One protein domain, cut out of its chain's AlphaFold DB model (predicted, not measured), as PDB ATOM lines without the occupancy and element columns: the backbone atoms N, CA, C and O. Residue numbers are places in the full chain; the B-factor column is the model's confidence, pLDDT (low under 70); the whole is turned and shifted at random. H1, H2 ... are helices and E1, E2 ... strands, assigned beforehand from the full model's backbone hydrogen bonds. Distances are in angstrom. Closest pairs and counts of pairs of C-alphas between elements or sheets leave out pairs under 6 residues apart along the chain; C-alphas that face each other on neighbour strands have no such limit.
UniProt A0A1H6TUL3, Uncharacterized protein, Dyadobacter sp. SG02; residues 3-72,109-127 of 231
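This is residues 3 to 72 and 109 to 127 of the 231 residues of an uncharacterized protein of Dyadobacter sp. SG02 (UniProt A0A1H6TUL3). A loose model whose longest axis has the strand hairpin E2 and E3 at one end and two short helices, H2 and H3, toward the other, with H1 and the short parallel strand pair E1 and E4 between. Residues 50 to 72 form a long stretch with no named element. The printed part has 89 residues, with three named helices and four named strands in the order E1, H1, E2, E3, E4, H2, H3; the class is mixed, helices and strands, and only 39 residues, under half, are in named elements. It is only just loose, close to compact, with a radius of gyration of the C-alphas of 14.9 A and spans of 45 by 31 by 23 A.

E1, residues 3 to 5, and E4, residues 46 to 49, are parallel neighbours at 29 degrees; C-alphas 3 and 47 face each other at 5.4 A, but no backbone N and O across the pair are within hydrogen-bond range. H1, residues 13 to 24, comes closest to E4 at the C-alphas of Ser 23 and Phe 46, 7.4 A apart. E2, residues 27 to 30, and E3, residues 38 to 41, form an antiparallel hairpin at 145 degrees, with N 28 and O 40 at 2.8 A and N 30 and O 38 at 2.9 A. H2, residues 114 to 117, and H3, residues 120 to 127, are apart. In H3 every O i to N i+4 pair is within hydrogen-bond range, in H1 7 of 8, and H2 is too short for such a pair.

E1 begins at C-alpha 3, (115.782, 147.054, 156.835), and spans 6.2 A. H1 spans 17.1 A, E2 9.6 A, E3 10.1 A, E4 9.9 A and H2 5.4 A. H3 spans 10.5 A and ends at C-alpha 127, (113.578, 155.992, 133.726).

The C-alphas farthest apart, those of Gly 34 and Glu 120, are 46.2 A apart. Residues 73 to 108 are not printed, with 30.1 A between C-alphas 72 and 109. Of the links printed whole, none is long. Residues 3 to 12 and 33 have pLDDT under 70.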
ATOM      1  N   SER A   3     114.787 146.336 157.629       36.31
ATOM      2  CA  SER A   3     115.782 147.054 156.835       36.31
ATOM      3  C   SER A   3     116.495 146.028 155.962       36.31
ATOM      4  O   SER A   3     117.146 145.120 156.475       36.31
ATOM      5  N   LEU A   4     116.304 146.124 154.649       46.06
ATOM      6  CA  LEU A   4     117.065 145.333 153.688       46.06
ATOM      7  C   LEU A   4     118.204 146.218 153.190       46.06
ATOM      8  O   LEU A   4     117.980 147.175 152.450       46.06
ATOM      9  N   HIS A   5     119.421 145.907 153.630       39.78
ATOM     10  CA  HIS A   5     120.628 146.472 153.048       39.78
ATOM     11  C   HIS A   5     120.927 145.710 151.755       39.78
ATOM     12  O   HIS A   5     121.097 144.492 151.793       39.78
ATOM     13  N   CYS A   6     120.950 146.401 150.615       44.34
ATOM     14  CA  CYS A   6     121.242 145.776 149.329       44.34
ATOM     15  C   CYS A   6     122.607 146.253 148.811       44.34
ATOM     16  O   CYS A   6     122.691 147.319 148.192       44.34
ATOM     17  N   PRO A   7     123.696 145.512 149.086       36.62
ATOM     18  CA  PRO A   7     125.018 145.869 148.604       36.62
ATOM     19  C   PRO A   7     125.131 145.486 147.124       36.62
ATOM     20  O   PRO A   7     125.325 144.328 146.771       36.62
ATOM     21  N   GLY A   8     124.975 146.469 146.240       42.38
ATOM     22  CA  GLY A   8     125.409 146.387 144.840       42.38
ATOM     23  C   GLY A   8     124.575 145.530 143.877       42.38
ATOM     24  O   GLY A   8     124.788 145.628 142.672       42.38
ATOM     25  N   SER A   9     123.612 144.733 144.342       47.41
ATOM     26  CA  SER A   9     122.734 143.942 143.467       47.41
ATOM     27  C   SER A   9     121.387 144.630 143.226       47.41
ATOM     28  O   SER A   9     120.685 144.948 144.181       47.41
ATOM     29  N   CYS A  10     120.988 144.817 141.966       54.47
ATOM     30  CA  CYS A  10     119.625 145.240 141.622       54.47
ATOM     31  C   CYS A  10     118.613 144.190 142.114       54.47
ATOM     32  O   CYS A  10     118.758 143.006 141.783       54.47
ATOM     33  N   LEU A  11     117.594 144.594 142.889       63.44
ATOM     34  CA  LEU A  11     116.487 143.696 143.226       63.44
ATOM     35  C   LEU A  11     115.782 143.270 141.940       63.44
ATOM     36  O   LEU A  11     115.327 144.107 141.155       63.44
ATOM     37  N   ARG A  12     115.651 141.956 141.743       69.25
ATOM     38  CA  ARG A  12     114.966 141.408 140.571       69.25
ATOM     39  C   ARG A  12     113.490 141.792 140.607       69.25
ATOM     40  O   ARG A  12     112.915 142.033 141.669       69.25
ATOM     41  N   ARG A  13     112.843 141.775 139.439       72.25
ATOM     42  CA  ARG A  13     111.401 142.045 139.312       72.25
ATOM     43  C   ARG A  13     110.561 141.176 140.259       72.25
ATOM     44  O   ARG A  13     109.619 141.671 140.858       72.25
ATOM     45  N   GLU A  14     110.953 139.920 140.461       73.06
ATOM     46  CA  GLU A  14     110.311 139.010 141.419       73.06
ATOM     47  C   GLU A  14     110.363 139.515 142.867       73.06
ATOM     48  O   GLU A  14     109.393 139.369 143.610       73.06
ATOM     49  N   ASP A  15     111.475 140.123 143.277       77.94
ATOM     50  CA  ASP A  15     111.635 140.652 144.631       77.94
ATOM     51  C   ASP A  15     110.844 141.953 144.805       77.94
ATOM     52  O   ASP A  15     110.218 142.153 145.846       77.94
ATOM     53  N   SER A  16     110.779 142.785 143.760       79.19
ATOM     54  CA  SER A  16     109.880 143.946 143.699       79.19
ATOM     55  C   SER A  16     108.416 143.518 143.883       79.19
ATOM     56  O   SER A  16     107.732 144.028 144.770       79.19
ATOM     57  N   GLU A  17     107.954 142.495 143.158       82.00
ATOM     58  CA  GLU A  17     106.590 141.960 143.297       82.00
ATOM     59  C   GLU A  17     106.313 141.362 144.686       82.00
ATOM     60  O   GLU A  17     105.252 141.596 145.270       82.00
ATOM     61  N   LYS A  18     107.277 140.654 145.288       81.62
ATOM     62  CA  LYS A  18     107.148 140.175 146.676       81.62
ATOM     63  C   LYS A  18     106.996 141.331 147.663       81.62
ATOM     64  O   LYS A  18     106.131 141.265 148.537       81.62
ATOM     65  N   ILE A  19     107.794 142.393 147.524       84.38
ATOM     66  CA  ILE A  19     107.702 143.585 148.379       84.38
ATOM     67  C   ILE A  19     106.345 144.268 148.200       84.38
ATOM     68  O   ILE A  19     105.709 144.611 149.197       84.38
ATOM     69  N   LYS A  20     105.853 144.407 146.964       82.56
ATOM     70  CA  LYS A  20     104.517 144.960 146.684       82.56
ATOM     71  C   LYS A  20     103.421 144.154 147.377       82.56
ATOM     72  O   LYS A  20     102.590 144.736 148.082       82.56
ATOM     73  N   ASN A  21     103.462 142.831 147.254       82.31
ATOM     74  CA  ASN A  21     102.494 141.942 147.892       82.31
ATOM     75  C   ASN A  21     102.528 142.085 149.415       82.31
ATOM     76  O   ASN A  21     101.492 142.326 150.031       82.31
ATOM     77  N   LEU A  22     103.716 142.033 150.020       81.25
ATOM     78  CA  LEU A  22     103.864 142.177 151.467       81.25
ATOM     79  C   LEU A  22     103.454 143.569 151.959       81.25
ATOM     80  O   LEU A  22     102.824 143.674 153.001       81.25
ATOM     81  N   SER A  23     103.730 144.637 151.206       76.88
ATOM     82  CA  SER A  23     103.381 146.012 151.601       76.88
ATOM     83  C   SER A  23     101.874 146.255 151.757       76.88
ATOM     84  O   SER A  23     101.470 147.203 152.429       76.88
ATOM     85  N   THR A  24     101.044 145.398 151.152       74.00
ATOM     86  CA  THR A  24      99.579 145.491 151.200       74.00
ATOM     87  C   THR A  24      98.906 144.279 151.847       74.00
ATOM     88  O   THR A  24      97.678 144.278 151.989       74.00
ATOM     89  N   ALA A  25      99.683 143.265 152.238       76.31
ATOM     90  CA  ALA A  25      99.187 142.058 152.879       76.31
ATOM     91  C   ALA A  25      98.655 142.381 154.280       76.31
ATOM     92  O   ALA A  25      99.323 143.047 155.065       76.31
ATOM     93  N   ARG A  26      97.455 141.881 154.591       72.81
ATOM     94  CA  ARG A  26      96.892 141.949 155.950       72.81
ATOM     95  C   ARG A  26      97.415 140.829 156.833       72.81
ATOM     96  O   ARG A  26      97.643 141.049 158.010       72.81
ATOM     97  N   ASN A  27      97.664 139.661 156.246       77.56
ATOM     98  CA  ASN A  27      98.138 138.476 156.944       77.56
ATOM     99  C   ASN A  27      99.385 137.933 156.241       77.56
ATOM    100  O   ASN A  27      99.513 138.026 155.020       77.56
ATOM    101  N   SER A  28     100.290 137.334 157.007       76.88
ATOM    102  CA  SER A  28     101.472 136.642 156.509       76.88
ATOM    103  C   SER A  28     101.566 135.250 157.122       76.88
ATOM    104  O   SER A  28     101.300 135.056 158.310       76.88
ATOM    105  N   LYS A  29     101.930 134.268 156.294       78.06
ATOM    106  CA  LYS A  29     102.179 132.894 156.731       78.06
ATOM    107  C   LYS A  29     103.639 132.787 157.139       78.06
ATOM    108  O   LYS A  29     104.530 132.940 156.308       78.06
ATOM    109  N   ILE A  30     103.870 132.541 158.420       73.81
ATOM    110  CA  ILE A  30     105.205 132.379 158.978       73.81
ATOM    111  C   ILE A  30     105.486 130.882 159.077       73.81
ATOM    112  O   ILE A  30     104.783 130.143 159.771       73.81
ATOM    113  N   GLU A  31     106.526 130.447 158.372       72.25
ATOM    114  CA  GLU A  31     107.051 129.084 158.439       72.25
ATOM    115  C   GLU A  31     108.427 129.132 159.086       72.25
ATOM    116  O   GLU A  31     109.386 129.647 158.514       72.25
ATOM    117  N   ALA A  32     108.521 128.608 160.304       73.31
ATOM    118  CA  ALA A  32     109.801 128.374 160.950       73.31
ATOM    119  C   ALA A  32     110.176 126.903 160.761       73.31
ATOM    120  O   ALA A  32     109.328 126.018 160.878       73.31
ATOM    121  N   LYS A  33     111.455 126.630 160.480       60.81
ATOM    122  CA  LYS A  33     111.950 125.262 160.285       60.81
ATOM    123  C   LYS A  33     111.592 124.399 161.505       60.81
ATOM    124  O   LYS A  33     111.999 124.715 162.619       60.81
ATOM    125  N   GLY A  34     110.830 123.325 161.283       71.69
ATOM    126  CA  GLY A  34     110.398 122.399 162.338       71.69
ATOM    127  C   GLY A  34     109.188 122.853 163.167       71.69
ATOM    128  O   GLY A  34     108.979 122.311 164.248       71.69
ATOM    129  N   LYS A  35     108.402 123.837 162.705       73.81
ATOM    130  CA  LYS A  35     107.134 124.241 163.336       73.81
ATOM    131  C   LYS A  35     105.996 124.306 162.320       73.81
ATOM    132  O   LYS A  35     106.223 124.624 161.154       73.81
ATOM    133  N   ASP A  36     104.777 124.067 162.798       75.00
ATOM    134  CA  ASP A  36     103.564 124.202 161.994       75.00
ATOM    135  C   ASP A  36     103.367 125.635 161.498       75.00
ATOM    136  O   ASP A  36     103.692 126.614 162.181       75.00
ATOM    137  N   ARG A  37     102.805 125.744 160.292       75.75
ATOM    138  CA  ARG A  37     102.529 127.022 159.635       75.75
ATOM    139  C   ARG A  37     101.539 127.825 160.474       75.75
ATOM    140  O   ARG A  37     100.450 127.336 160.776       75.75
ATOM    141  N   LYS A  38     101.887 129.070 160.807       74.94
ATOM    142  CA  LYS A  38     100.976 130.004 161.483       74.94
ATOM    143  C   LYS A  38     100.716 131.219 160.613       74.94
ATOM    144  O   LYS A  38     101.638 131.807 160.054       74.94
ATOM    145  N   GLU A  39      99.447 131.588 160.508       78.00
ATOM    146  CA  GLU A  39      99.030 132.836 159.886       78.00
ATOM    147  C   GLU A  39      98.965 133.920 160.964       78.00
ATOM    148  O   GLU A  39      98.442 133.702 162.057       78.00
ATOM    149  N   THR A  40      99.579 135.069 160.706       78.25
ATOM    150  CA  THR A  40      99.632 136.190 161.650       78.25
ATOM    151  C   THR A  40      99.409 137.491 160.901       78.25
ATOM    152  O   THR A  40      99.790 137.613 159.737       78.25
ATOM    153  N   GLU A  41      98.778 138.459 161.556       79.81
ATOM    154  CA  GLU A  41      98.549 139.780 160.981       79.81
ATOM    155  C   GLU A  41      99.883 140.485 160.674       79.81
ATOM    156  O   GLU A  41     100.837 140.442 161.456       79.81
ATOM    157  N   PHE A  42      99.975 141.101 159.498       77.19
ATOM    158  CA  PHE A  42     101.187 141.713 158.979       77.19
ATOM    159  C   PHE A  42     101.080 143.239 159.011       77.19
ATOM    160  O   PHE A  42     100.371 143.857 158.225       77.19
ATOM    161  N   PHE A  43     101.873 143.856 159.886       74.81
ATOM    162  CA  PHE A  43     101.996 145.314 160.003       74.81
ATOM    163  C   PHE A  43     103.349 145.836 159.502       74.81
ATOM    164  O   PHE A  43     103.805 146.917 159.884       74.81
ATOM    165  N   GLY A  44     104.041 145.052 158.676       79.94
ATOM    166  CA  GLY A  44     105.390 145.379 158.242       79.94
ATOM    167  C   GLY A  44     105.440 146.644 157.388       79.94
ATOM    168  O   GLY A  44     104.645 146.844 156.470       79.94
ATOM    169  N   LYS A  45     106.424 147.492 157.684       84.06
ATOM    170  CA  LYS A  45     106.857 148.601 156.831       84.06
ATOM    171  C   LYS A  45     108.281 148.321 156.363       84.06
ATOM    172  O   LYS A  45     109.105 147.837 157.149       84.06
ATOM    173  N   PHE A  46     108.541 148.623 155.095       86.75
ATOM    174  CA  PHE A  46     109.822 148.398 154.440       86.75
ATOM    175  C   PHE A  46     110.566 149.719 154.292       86.75
ATOM    176  O   PHE A  46     109.998 150.698 153.812       86.75
ATOM    177  N   VAL A  47     111.832 149.727 154.702       89.81
ATOM    178  CA  VAL A  47     112.763 150.828 154.450       89.81
ATOM    179  C   VAL A  47     113.963 150.226 153.731       89.81
ATOM    180  O   VAL A  47     114.632 149.343 154.272       89.81
ATOM    181  N   LEU A  48     114.182 150.663 152.494       88.69
ATOM    182  CA  LEU A  48     115.286 150.220 151.649       88.69
ATOM    183  C   LEU A  48     116.326 151.333 151.590       88.69
ATOM    184  O   LEU A  48     115.979 152.482 151.318       88.69
ATOM    185  N   CYS A  49     117.588 150.980 151.813       89.44
ATOM    186  CA  CYS A  49     118.710 151.902 151.694       89.44
ATOM    187  C   CYS A  49     119.655 151.378 150.613       89.44
ATOM    188  O   CYS A  49     120.053 150.212 150.653       89.44
ATOM    189  N   SER A  50     120.017 152.234 149.659       86.50
ATOM    190  CA  SER A  50     120.989 151.913 148.618       86.50
ATOM    191  C   SER A  50     121.864 153.119 148.315       86.50
ATOM    192  O   SER A  50     121.389 154.252 148.331       86.50
ATOM    193  N   ASN A  51     123.129 152.845 148.008       86.19
ATOM    194  CA  ASN A  51     124.061 153.830 147.460       86.19
ATOM    195  C   ASN A  51     124.000 153.877 145.921       86.19
ATOM    196  O   ASN A  51     124.615 154.744 145.312       86.19
ATOM    197  N   ASN A  52     123.285 152.941 145.284       82.75
ATOM    198  CA  ASN A  52     122.991 152.996 143.855       82.75
ATOM    199  C   ASN A  52     121.753 153.880 143.661       82.75
ATOM    200  O   ASN A  52     120.696 153.561 144.194       82.75
ATOM    201  N   GLU A  53     121.884 154.981 142.924       81.31
ATOM    202  CA  GLU A  53     120.786 155.937 142.703       81.31
ATOM    203  C   GLU A  53     119.856 155.544 141.547       81.31
ATOM    204  O   GLU A  53     118.779 156.117 141.401       81.31
ATOM    205  N   GLU A  54     120.260 154.577 140.726       73.56
ATOM    206  CA  GLU A  54     119.654 154.349 139.416       73.56
ATOM    207  C   GLU A  54     118.925 153.013 139.333       73.56
ATOM    208  O   GLU A  54     117.772 152.970 138.923       73.56
ATOM    209  N   ASN A  55     119.576 151.928 139.757       74.00
ATOM    210  CA  ASN A  55     119.156 150.562 139.430       74.00
ATOM    211  C   ASN A  55     119.182 149.640 140.655       74.00
ATOM    212  O   ASN A  55     119.762 148.556 140.625       74.00
ATOM    213  N   PHE A  56     118.589 150.075 141.766       82.81
ATOM    214  CA  PHE A  56     118.488 149.254 142.979       82.81
ATOM    215  C   PHE A  56     117.193 148.438 143.054       82.81
ATOM    216  O   PHE A  56     117.141 147.452 143.791       82.81
ATOM    217  N   ILE A  57     116.159 148.819 142.299       85.12
ATOM    218  CA  ILE A  57     114.872 148.122 142.258       85.12
ATOM    219  C   ILE A  57     114.126 148.409 140.951       85.12
ATOM    220  O   ILE A  57     114.084 149.551 140.493       85.12
ATOM    221  N   VAL A  58     113.491 147.376 140.389       81.88
ATOM    222  CA  VAL A  58     112.643 147.502 139.195       81.88
ATOM    223  C   VAL A  58     111.247 147.996 139.578       81.88
ATOM    224  O   VAL A  58     110.527 147.325 140.324       81.88
ATOM    225  N   ILE A  59     110.865 149.161 139.055       83.06
ATOM    226  CA  ILE A  59     109.602 149.851 139.334       83.06
ATOM    227  C   ILE A  59     108.878 150.122 138.016       83.06
ATOM    228  O   ILE A  59     109.463 150.654 137.078       83.06
ATOM    229  N   ASP A  60     107.600 149.754 137.974       79.50
ATOM    230  CA  ASP A  60     106.701 150.076 136.867       79.50
ATOM    231  C   ASP A  60     106.283 151.560 136.937       79.50
ATOM    232  O   ASP A  60     106.034 152.044 138.043       79.50
ATOM    233  N   PRO A  61     106.169 152.293 135.814       79.50
ATOM    234  CA  PRO A  61     105.747 153.695 135.825       79.50
ATOM    235  C   PRO A  61     104.422 153.976 136.551       79.50
ATOM    236  O   PRO A  61     104.270 155.048 137.130       79.50
ATOM    237  N   ALA A  62     103.477 153.029 136.553       81.06
ATOM    238  CA  ALA A  62     102.181 153.167 137.221       81.06
ATOM    239  C   ALA A  62     102.201 152.733 138.704       81.06
ATOM    240  O   ALA A  62     101.165 152.686 139.372       81.06
ATOM    241  N   GLU A  63     103.367 152.368 139.240       84.25
ATOM    242  CA  GLU A  63     103.503 151.866 140.602       84.25
ATOM    243  C   GLU A  63     103.463 152.991 141.646       84.25
ATOM    244  O   GLU A  63     104.286 153.902 141.650       84.25
ATOM    245  N   THR A  64     102.552 152.876 142.614       87.25
ATOM    246  CA  THR A  64     102.290 153.919 143.626       87.25
ATOM    247  C   THR A  64     102.737 153.539 145.039       87.25
ATOM    248  O   THR A  64     102.417 154.224 146.010       87.25
ATOM    249  N   ARG A  65     103.470 152.432 145.201       88.44
ATOM    250  CA  ARG A  65     103.888 151.929 146.524       88.44
ATOM    251  C   ARG A  65     105.286 152.372 146.953       88.44
ATOM    252  O   ARG A  65     105.682 152.084 148.081       88.44
ATOM    253  N   TYR A  66     106.025 153.074 146.093       89.75
ATOM    254  CA  TYR A  66     107.380 153.540 146.386       89.75
ATOM    255  C   TYR A  66     107.418 155.039 146.662       89.75
ATOM    256  O   TYR A  66     106.869 155.846 145.918       89.75
ATOM    257  N   TRP A  67     108.144 155.404 147.715       92.62
ATOM    258  CA  TRP A  67     108.538 156.776 147.992       92.62
ATOM    259  C   TRP A  67     110.056 156.814 148.134       92.62
ATOM    260  O   TRP A  67     110.609 156.254 149.079       92.62
ATOM    261  N   ILE A  68     110.730 157.421 147.159       92.75
ATOM    262  CA  ILE A  68     112.192 157.409 147.060       92.75
ATOM    263  C   ILE A  68     112.719 158.801 147.392       92.75
ATOM    264  O   ILE A  68     112.250 159.806 146.862       92.75
ATOM    265  N   ARG A  69     113.694 158.874 148.299       93.19
ATOM    266  CA  ARG A  69     114.307 160.130 148.736       93.19
ATOM    267  C   ARG A  69     115.818 160.022 148.626       93.19
ATOM    268  O   ARG A  69     116.406 159.087 149.156       93.19
ATOM    269  N   LYS A  70     116.433 161.018 147.989       92.56
ATOM    270  CA  LYS A  70     117.879 161.218 148.059       92.56
ATOM    271  C   LYS A  70     118.206 161.878 149.395       92.56
ATOM    272  O   LYS A  70     117.724 162.977 149.669       92.56
ATOM    273  N   VAL A  71     118.968 161.181 150.230       92.31
ATOM    274  CA  VAL A  71     119.464 161.712 151.503       92.31
ATOM    275  C   VAL A  71     120.775 162.452 151.217       92.31
ATOM    276  O   VAL A  71     121.632 161.887 150.537       92.31
ATOM    277  N   PRO A  72     120.931 163.715 151.652       91.00
ATOM    278  CA  PRO A  72     122.167 164.455 151.438       91.00
ATOM    279  C   PRO A  72     123.325 163.832 152.221       91.00
ATOM    280  O   PRO A  72     123.134 163.253 153.290       91.00
ATOM    281  N   ARG A 109      94.101 154.137 149.002       83.12
ATOM    282  CA  ARG A 109      94.448 152.903 149.737       83.12
ATOM    283  C   ARG A 109      95.890 152.919 150.279       83.12
ATOM    284  O   ARG A 109      96.159 152.265 151.281       83.12
ATOM    285  N   MET A 110      96.795 153.659 149.636       82.94
ATOM    286  CA  MET A 110      98.205 153.809 150.023       82.94
ATOM    287  C   MET A 110      98.469 155.081 150.852       82.94
ATOM    288  O   MET A 110      99.619 155.484 151.011       82.94
ATOM    289  N   TRP A 111      97.418 155.701 151.407       88.88
ATOM    290  CA  TRP A 111      97.415 156.967 152.154       88.88
ATOM    291  C   TRP A 111      97.709 158.213 151.311       88.88
ATOM    292  O   TRP A 111      96.916 159.153 151.330       88.88
ATOM    293  N   PHE A 112      98.807 158.225 150.558       91.12
ATOM    294  CA  PHE A 112      99.224 159.353 149.720       91.12
ATOM    295  C   PHE A 112      98.700 159.225 148.285       91.12
ATOM    296  O   PHE A 112      98.447 158.120 147.797       91.12
ATOM    297  N   SER A 113      98.535 160.355 147.597       90.19
ATOM    298  CA  SER A 113      98.276 160.374 146.152       90.19
ATOM    299  C   SER A 113      99.565 160.192 145.345       90.19
ATOM    300  O   SER A 113     100.655 160.517 145.821       90.19
ATOM    301  N   GLU A 114      99.446 159.724 144.098       88.75
ATOM    302  CA  GLU A 114     100.581 159.563 143.172       88.75
ATOM    303  C   GLU A 114     101.415 160.847 143.075       88.75
ATOM    304  O   GLU A 114     102.637 160.825 143.209       88.75
ATOM    305  N   ARG A 115     100.744 161.999 142.957       89.12
ATOM    306  CA  ARG A 115     101.399 163.308 142.877       89.12
ATOM    307  C   ARG A 115     102.276 163.619 144.096       89.12
ATOM    308  O   ARG A 115     103.280 164.303 143.945       89.12
ATOM    309  N   GLN A 116     101.915 163.146 145.290       90.00
ATOM    310  CA  GLN A 116     102.683 163.399 146.516       90.00
ATOM    311  C   GLN A 116     103.940 162.530 146.624       90.00
ATOM    312  O   GLN A 116     104.931 162.955 147.218       90.00
ATOM    313  N   ILE A 117     103.899 161.315 146.077       90.44
ATOM    314  CA  ILE A 117     105.021 160.368 146.132       90.44
ATOM    315  C   ILE A 117     105.945 160.469 144.913       90.44
ATOM    316  O   ILE A 117     107.089 160.011 144.978       90.44
ATOM    317  N   ARG A 118     105.479 161.106 143.832       90.56
ATOM    318  CA  ARG A 118     106.247 161.378 142.615       90.56
ATOM    319  C   ARG A 118     107.368 162.374 142.907       90.56
ATOM    320  O   ARG A 118     107.166 163.580 142.976       90.56
ATOM    321  N   THR A 119     108.562 161.835 143.116       92.50
ATOM    322  CA  THR A 119     109.791 162.584 143.404       92.50
ATOM    323  C   THR A 119     110.772 162.462 142.245       92.50
ATOM    324  O   THR A 119     110.765 161.461 141.533       92.50
ATOM    325  N   GLU A 120     111.689 163.422 142.111       90.12
ATOM    326  CA  GLU A 120     112.772 163.369 141.114       90.12
ATOM    327  C   GLU A 120     113.621 162.094 141.203       90.12
ATOM    328  O   GLU A 120     114.065 161.555 140.191       90.12
ATOM    329  N   ALA A 121     113.857 161.595 142.419       90.62
ATOM    330  CA  ALA A 121     114.601 160.357 142.626       90.62
ATOM    331  C   ALA A 121     113.803 159.133 142.144       90.62
ATOM    332  O   ALA A 121     114.362 158.260 141.487       90.62
ATOM    333  N   LEU A 122     112.493 159.088 142.411       90.56
ATOM    334  CA  LEU A 122     111.621 158.028 141.901       90.56
ATOM    335  C   LEU A 122     111.560 158.034 140.371       90.56
ATOM    336  O   LEU A 122     111.701 156.981 139.753       90.56
ATOM    337  N   MET A 123     111.410 159.213 139.766       87.19
ATOM    338  CA  MET A 123     111.373 159.346 138.311       87.19
ATOM    339  C   MET A 123     112.669 158.851 137.664       87.19
ATOM    340  O   MET A 123     112.603 158.117 136.682       87.19
ATOM    341  N   ARG A 124     113.838 159.163 138.238       84.06
ATOM    342  CA  ARG A 124     115.132 158.641 137.762       84.06
ATOM    343  C   ARG A 124     115.207 157.118 137.781       84.06
ATOM    344  O   ARG A 124     115.610 156.529 136.785       84.06
ATOM    345  N   VAL A 125     114.771 156.481 138.865       85.62
ATOM    346  CA  VAL A 125     114.763 155.011 138.966       85.62
ATOM    347  C   VAL A 125     113.806 154.393 137.941       85.62
ATOM    348  O   VAL A 125     114.155 153.421 137.280       85.62
ATOM    349  N   ILE A 126     112.611 154.961 137.751       82.81
ATOM    350  CA  ILE A 126     111.658 154.491 136.729       82.81
ATOM    351  C   ILE A 126     112.250 154.629 135.318       82.81
ATOM    352  O   ILE A 126     112.143 153.703 134.519       82.81
ATOM    353  N   ARG A 127     112.914 155.753 135.020       75.06
ATOM    354  CA  ARG A 127     113.578 155.992 133.726       75.06
ATOM    355  C   ARG A 127     114.691 154.991 133.464       75.06
ATOM    356  O   ARG A 127     114.752 154.428 132.379       75.06
TER     357      ARG A 127